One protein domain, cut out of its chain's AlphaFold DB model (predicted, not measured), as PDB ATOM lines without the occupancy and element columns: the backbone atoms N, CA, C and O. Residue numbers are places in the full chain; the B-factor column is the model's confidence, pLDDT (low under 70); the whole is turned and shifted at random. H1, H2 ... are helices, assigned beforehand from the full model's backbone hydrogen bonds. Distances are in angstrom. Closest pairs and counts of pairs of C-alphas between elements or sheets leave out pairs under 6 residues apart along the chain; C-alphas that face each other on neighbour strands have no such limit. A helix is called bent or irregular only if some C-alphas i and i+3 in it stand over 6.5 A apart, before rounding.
ATOM      1  N   LYS A 167      53.167  23.229  35.179       78.81
ATOM      2  CA  LYS A 167      52.613  24.224  34.261       78.81
ATOM      3  C   LYS A 167      51.578  23.585  33.338       78.81
ATOM      4  O   LYS A 167      50.438  24.018  33.351       78.81
ATOM      5  N   VAL A 168      51.920  22.487  32.660       81.00
ATOM      6  CA  VAL A 168      50.978  21.760  31.785       81.00
ATOM      7  C   VAL A 168      49.758  21.246  32.560       81.00
ATOM      8  O   VAL A 168      48.629  21.369  32.090       81.00
ATOM      9  N   GLN A 169      49.961  20.690  33.758       80.00
ATOM     10  CA  GLN A 169      48.867  20.223  34.617       80.00
ATOM     11  C   GLN A 169      47.954  21.368  35.069       80.00
ATOM     12  O   GLN A 169      46.739  21.198  35.078       80.00
ATOM     13  N   MET A 170      48.520  22.521  35.435       79.12
ATOM     14  CA  MET A 170      47.767  23.714  35.824       79.12
ATOM     15  C   MET A 170      47.040  24.325  34.631       79.12
ATOM     16  O   MET A 170      45.865  24.640  34.759       79.12
ATOM     17  N   ASP A 171      47.683  24.423  33.470       80.44
ATOM     18  CA  ASP A 171      47.072  24.928  32.241       80.44
ATOM     19  C   ASP A 171      45.867  24.061  31.841       80.44
ATOM     20  O   ASP A 171      44.781  24.587  31.598       80.44
ATOM     21  N   PHE A 172      46.013  22.730  31.878       84.69
ATOM     22  CA  PHE A 172      44.904  21.797  31.661       84.69
ATOM     23  C   PHE A 172      43.811  21.950  32.728       84.69
ATOM     24  O   PHE A 172      42.622  21.990  32.408       84.69
ATOM     25  N   ALA A 173      44.197  22.060  34.003       79.56
ATOM     26  CA  ALA A 173      43.246  22.209  35.097       79.56
ATOM     27  C   ALA A 173      42.445  23.514  35.005       79.56
ATOM     28  O   ALA A 173      41.258  23.519  35.320       79.56
ATOM     29  N   LEU A 174      43.076  24.600  34.557       81.19
ATOM     30  CA  LEU A 174      42.435  25.888  34.316       81.19
ATOM     31  C   LEU A 174      41.510  25.816  33.097       81.19
ATOM     32  O   LEU A 174      40.364  26.251  33.185       81.19
ATOM     33  N   GLN A 175      41.962  25.196  32.003       80.81
ATOM     34  CA  GLN A 175      41.171  25.033  30.782       80.81
ATOM     35  C   GLN A 175      39.898  24.208  30.999       80.81
ATOM     36  O   GLN A 175      38.847  24.541  30.456       80.81
ATOM     37  N   HIS A 176      39.973  23.175  31.838       81.06
ATOM     38  CA  HIS A 176      38.852  22.292  32.168       81.06
ATOM     39  C   HIS A 176      38.286  22.545  33.572       81.06
ATOM     40  O   HIS A 176      37.643  21.673  34.161       81.06
ATOM     41  N   TRP A 177      38.503  23.736  34.140       80.94
ATOM     42  CA  TRP A 177      38.194  24.011  35.547       80.94
ATOM     43  C   TRP A 177      36.721  23.788  35.911       80.94
ATOM     44  O   TRP A 177      36.413  23.273  36.986       80.94
ATOM     45  N   SER A 178      35.793  24.140  35.016       78.25
ATOM     46  CA  SER A 178      34.348  23.961  35.212       78.25
ATOM     47  C   SER A 178      33.940  22.483  35.324       78.25
ATOM     48  O   SER A 178      33.097  22.126  36.155       78.25
ATOM     49  N   GLU A 179      34.575  21.618  34.538       82.88
ATOM     50  CA  GLU A 179      34.389  20.166  34.565       82.88
ATOM     51  C   GLU A 179      35.063  19.562  35.803       82.88
ATOM     52  O   GLU A 179      34.460  18.791  36.550       82.88
ATOM     53  N   ILE A 180      36.291  19.993  36.102       84.25
ATOM     54  CA  ILE A 180      37.067  19.492  37.236       84.25
ATOM     55  C   ILE A 180      36.386  19.841  38.559       84.25
ATOM     56  O   ILE A 180      36.199  18.954  39.386       84.25
ATOM     57  N   ARG A 181      35.938  21.086  38.767       78.00
ATOM     58  CA  ARG A 181      35.283  21.505  40.022       78.00
ATOM     59  C   ARG A 181      33.934  20.824  40.269       78.00
ATOM     60  O   ARG A 181      33.465  20.796  41.405       78.00
ATOM     61  N   SER A 182      33.281  20.335  39.214       81.31
ATOM     62  CA  SER A 182      32.005  19.620  39.309       81.31
ATOM     63  C   SER A 182      32.181  18.102  39.419       81.31
ATOM     64  O   SER A 182      31.231  17.424  39.821       81.31
ATOM     65  N   SER A 183      33.381  17.578  39.154       88.06
ATOM     66  CA  SER A 183      33.725  16.169  39.355       88.06
ATOM     67  C   SER A 183      33.621  15.738  40.824       88.06
ATOM     68  O   SER A 183      33.878  16.518  41.749       88.06
ATOM     69  N   ASP A 184      33.263  14.473  41.053       85.31
ATOM     70  CA  ASP A 184      33.100  13.922  42.405       85.31
ATOM     71  C   ASP A 184      34.424  13.864  43.180       85.31
ATOM     72  O   ASP A 184      34.454  14.144  44.378       85.31
ATOM     73  N   SER A 185      35.543  13.620  42.491       81.38
ATOM     74  CA  SER A 185      36.881  13.629  43.093       81.38
ATOM     75  C   SER A 185      37.279  15.012  43.616       81.38
ATOM     76  O   SER A 185      37.775  15.125  44.735       81.38
ATOM     77  N   MET A 186      37.025  16.089  42.861       79.12
ATOM     78  CA  MET A 186      37.336  17.447  43.325       79.12
ATOM     79  C   MET A 186      36.388  17.897  44.437       79.12
ATOM     80  O   MET A 186      36.814  18.568  45.374       79.12
ATOM     81  N   LYS A 187      35.114  17.487  44.393       80.50
ATOM     82  CA  LYS A 187      34.173  17.708  45.500       80.50
ATOM     83  C   LYS A 187      34.633  17.015  46.781       80.50
ATOM     84  O   LYS A 187      34.517  17.618  47.843       80.50
ATOM     85  N   GLN A 188      35.180  15.799  46.691       83.31
ATOM     86  CA  GLN A 188      35.767  15.100  47.836       83.31
ATOM     87  C   GLN A 188      36.974  15.864  48.390       83.31
ATOM     88  O   GLN A 188      37.009  16.149  49.584       83.31
ATOM     89  N   VAL A 189      37.917  16.272  47.532       81.62
ATOM     90  CA  VAL A 189      39.084  17.073  47.946       81.62
ATOM     91  C   VAL A 189      38.645  18.381  48.599       81.62
ATOM     92  O   VAL A 189      39.118  18.715  49.680       81.62
ATOM     93  N   LEU A 190      37.697  19.102  47.997       73.81
ATOM     94  CA  LEU A 190      37.136  20.327  48.566       73.81
ATOM     95  C   LEU A 190      36.418  20.050  49.890       73.81
ATOM     96  O   LEU A 190      36.544  20.846  50.809       73.81
ATOM     97  N   SER A 191      35.706  18.930  50.028       76.69
ATOM     98  CA  SER A 191      35.075  18.523  51.290       76.69
ATOM     99  C   SER A 191      36.106  18.255  52.390       76.69
ATOM    100  O   SER A 191      35.893  18.664  53.527       76.69
ATOM    101  N   GLU A 192      37.227  17.607  52.069       77.94
ATOM    102  CA  GLU A 192      38.336  17.385  53.008       77.94
ATOM    103  C   GLU A 192      39.077  18.681  53.363       77.94
ATOM    104  O   GLU A 192      39.584  18.846  54.473       77.94
ATOM    105  N   LEU A 193      39.148  19.619  52.420       72.81
ATOM    106  CA  LEU A 193      39.749  20.930  52.641       72.81
ATOM    107  C   LEU A 193      38.862  21.790  53.553       72.81
ATOM    108  O   LEU A 193      39.376  22.492  54.424       72.81
ATOM    109  N   ARG A 194      37.537  21.652  53.403       69.88
ATOM    110  CA  ARG A 194      36.509  22.260  54.258       69.88
ATOM    111  C   ARG A 194      36.415  21.646  55.653       69.88
ATOM    112  O   ARG A 194      36.092  22.326  56.620       69.88
ATOM    113  N   SER A 195      36.769  20.371  55.817       71.44
ATOM    114  CA  SER A 195      36.691  19.685  57.116       71.44
ATOM    115  C   SER A 195      37.759  20.119  58.140       71.44
ATOM    116  O   SER A 195      37.982  19.417  59.123       71.44
ATOM    117  N   GLY A 196      38.416  21.269  57.944       61.06
ATOM    118  CA  GLY A 196      39.149  21.960  59.007       61.06
ATOM    119  C   GLY A 196      40.655  21.702  59.084       61.06
ATOM    120  O   GLY A 196      41.252  21.974  60.122       61.06
ATOM    121  N   ARG A 197      41.309  21.224  58.012       61.78
ATOM    122  CA  ARG A 197      42.785  21.099  58.005       61.78
ATOM    123  C   ARG A 197      43.534  22.435  57.940       61.78
ATOM    124  O   ARG A 197      44.729  22.457  58.232       61.78
ATOM    125  N   TYR A 198      42.849  23.531  57.613       61.50
ATOM    126  CA  TYR A 198      43.438  24.866  57.504       61.50
ATOM    127  C   TYR A 198      42.487  25.921  58.101       61.50
ATOM    128  O   TYR A 198      41.484  26.264  57.471       61.50
ATOM    129  N   PRO A 199      42.760  26.433  59.316       63.91
ATOM    130  CA  PRO A 199      41.967  27.504  59.922       63.91
ATOM    131  C   PRO A 199      41.954  28.752  59.023       63.91
ATOM    132  O   PRO A 199      43.013  29.198  58.588       63.91
ATOM    133  N   GLY A 200      40.770  29.310  58.739       66.31
ATOM    134  CA  GLY A 200      40.595  30.515  57.910       66.31
ATOM    135  C   GLY A 200      40.590  30.287  56.391       66.31
ATOM    136  O   GLY A 200      40.501  31.243  55.626       66.31
ATOM    137  N   TYR A 201      40.695  29.037  55.928       69.31
ATOM    138  CA  TYR A 201      40.641  28.712  54.497       69.31
ATOM    139  C   TYR A 201      39.218  28.816  53.912       69.31
ATOM    140  O   TYR A 201      39.052  29.126  52.732       69.31
ATOM    141  N   GLU A 202      38.189  28.612  54.738       62.72
ATOM    142  CA  GLU A 202      36.774  28.680  54.345       62.72
ATOM    143  C   GLU A 202      36.353  30.068  53.841       62.72
ATOM    144  O   GLU A 202      35.653  30.166  52.826       62.72
ATOM    145  N   GLU A 203      36.816  31.139  54.498       66.38
ATOM    146  CA  GLU A 203      36.503  32.518  54.113       66.38
ATOM    147  C   GLU A 203      37.068  32.881  52.735       66.38
ATOM    148  O   GLU A 203      36.420  33.585  51.960       66.38
ATOM    149  N   VAL A 204      38.266  32.390  52.404       69.31
ATOM    150  CA  VAL A 204      38.977  32.795  51.183       69.31
ATOM    151  C   VAL A 204      38.657  31.871  50.010       69.31
ATOM    152  O   VAL A 204      38.650  32.319  48.868       69.31
ATOM    153  N   MET A 205      38.353  30.591  50.256       69.69
ATOM    154  CA  MET A 205      38.139  29.608  49.190       69.69
ATOM    155  C   MET A 205      36.914  29.927  48.329       69.69
ATOM    156  O   MET A 205      37.003  29.871  47.105       69.69
ATOM    157  N   HIS A 206      35.791  30.323  48.929       62.94
ATOM    158  CA  HIS A 206      34.590  30.697  48.171       62.94
ATOM    159  C   HIS A 206      34.822  31.935  47.299       62.94
ATOM    160  O   HIS A 206      34.331  32.007  46.174       62.94
ATOM    161  N   GLN A 207      35.621  32.878  47.796       64.44
ATOM    162  CA  GLN A 207      35.984  34.087  47.074       64.44
ATOM    163  C   GLN A 207      36.999  33.794  45.955       64.44
ATOM    164  O   GLN A 207      36.813  34.241  44.828       64.44
ATOM    165  N   LEU A 208      38.007  32.956  46.217       67.12
ATOM    166  CA  LEU A 208      38.987  32.502  45.228       67.12
ATOM    167  C   LEU A 208      38.326  31.707  44.092       67.12
ATOM    168  O   LEU A 208      38.608  31.952  42.924       67.12
ATOM    169  N   LEU A 209      37.404  30.797  44.427       66.88
ATOM    170  CA  LEU A 209      36.604  30.048  43.455       66.88
ATOM    171  C   LEU A 209      35.678  30.953  42.637       66.88
ATOM    172  O   LEU A 209      35.444  30.661  41.468       66.88
ATOM    173  N   GLY A 210      35.160  32.027  43.239       65.19
ATOM    174  CA  GLY A 210      34.334  33.023  42.557       65.19
ATOM    175  C   GLY A 210      35.112  33.899  41.572       65.19
ATOM    176  O   GLY A 210      34.534  34.350  40.591       65.19
ATOM    177  N   TYR A 211      36.412  34.107  41.804       61.62
ATOM    178  CA  TYR A 211      37.294  34.862  40.904       61.62
ATOM    179  C   TYR A 211      38.003  33.998  39.847       61.62
ATOM    180  O   TYR A 211      38.613  34.542  38.929       61.62
ATOM    181  N   LEU A 212      37.932  32.668  39.950       66.44
ATOM    182  CA  LEU A 212      38.447  31.727  38.948       66.44
ATOM    183  C   LEU A 212      37.478  31.631  37.755       66.44
ATOM    184  O   LEU A 212      36.844  30.601  37.523       66.44
ATOM    185  N   GLU A 213      37.360  32.718  36.996       60.47
ATOM    186  CA  GLU A 213      36.745  32.716  35.670       60.47
ATOM    187  C   GLU A 213      37.856  32.490  34.632       60.47
ATOM    188  O   GLU A 213      38.765  33.304  34.467       60.47
TER     189      GLU A 213
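What this domain is: This is residues 167 to 213 of the 240 residues of an uncharacterized protein of Thanatephorus cucumeris (strain AG1-IB / isolate 7/3/14) (UniProt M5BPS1). Four helices follow one another round an open C: H2 and H3 make one limb, a short loop turns the chain at residues 195 to 200, and H4 runs back as the other limb, with the space between the limbs largely empty. H1, at the H2 end of the C, runs out across the plane of that bend. The printed part has 47 residues with four named helices, H1, H2, H3 and H4 in that order, and no named strand; its class is all helix. The whole is only just loose, close to compact, with a radius of gyration of the C-alphas of 11.5 A, and the C-alphas span 30 by 21 by 18 A.

Where its parts are: The printed part begins with H1, residues 167 to 175, 12.0 A from first to last C-alpha; C-alpha 167 is at (52.613, 24.224, 34.261). After His 176 comes H2, residues 177 to 182, 8.5 A long. Ser 183 leads to H3, residues 184 to 194, 14.9 A long, with C-alpha 184 at (33.100, 13.922, 42.405). H4, residues 201 to 211, is 15.3 A long and ends with C-alpha 211 at (37.294, 34.862, 40.904). H4 is irregular, but only just: C-alphas 203 and 206 are 6.50 A apart.

How they stand to each other: H1 and H2 are close but not clearly touching, their closest C-alphas being those of Ala 173 and Ile 180, 7.1 A apart. They run the same way at a steep tilt of 69 degrees, only just short of about perpendicular. H2 and H3 are close but not clearly touching, and the C-alphas of Ile 180 and Met 186, 6.4 A apart, are the closest. Their lines are about perpendicular, at 82 degrees. H3 and H4 are close but not clearly touching, with the C-alphas of Arg 194 and Glu 202 the closest at 6.4 A. They run opposite ways at a steep tilt of 45 degrees, and their centres are 13.9 A apart. H1 is apart from H3 and from H4, and H2 is apart from H4. In H1 and H3 every O i to N i+4 pair is within hydrogen-bond range; in H2 it is 1 of 2 and in H4 5 of 7.

The domain as a whole: The two C-alphas farthest apart are those of Val 168 and Pro 199, 30.1 A, and the first and last printed C-alphas, of Lys 167 and Glu 213, are 18.1 A apart. The printed part has no cut. The links from H1 to H2 and from H2 to H3 are tight, the link from H3 to H4 is short, and no link is long. Residues 182 to 188, of which 184 to 188 belong to H3, stand free, and so do residues 195 to 200. The mean pLDDT of the printed part is 74.1; residue 194 and residues 196 to 213 are under 70, and H4 has a mean of 66.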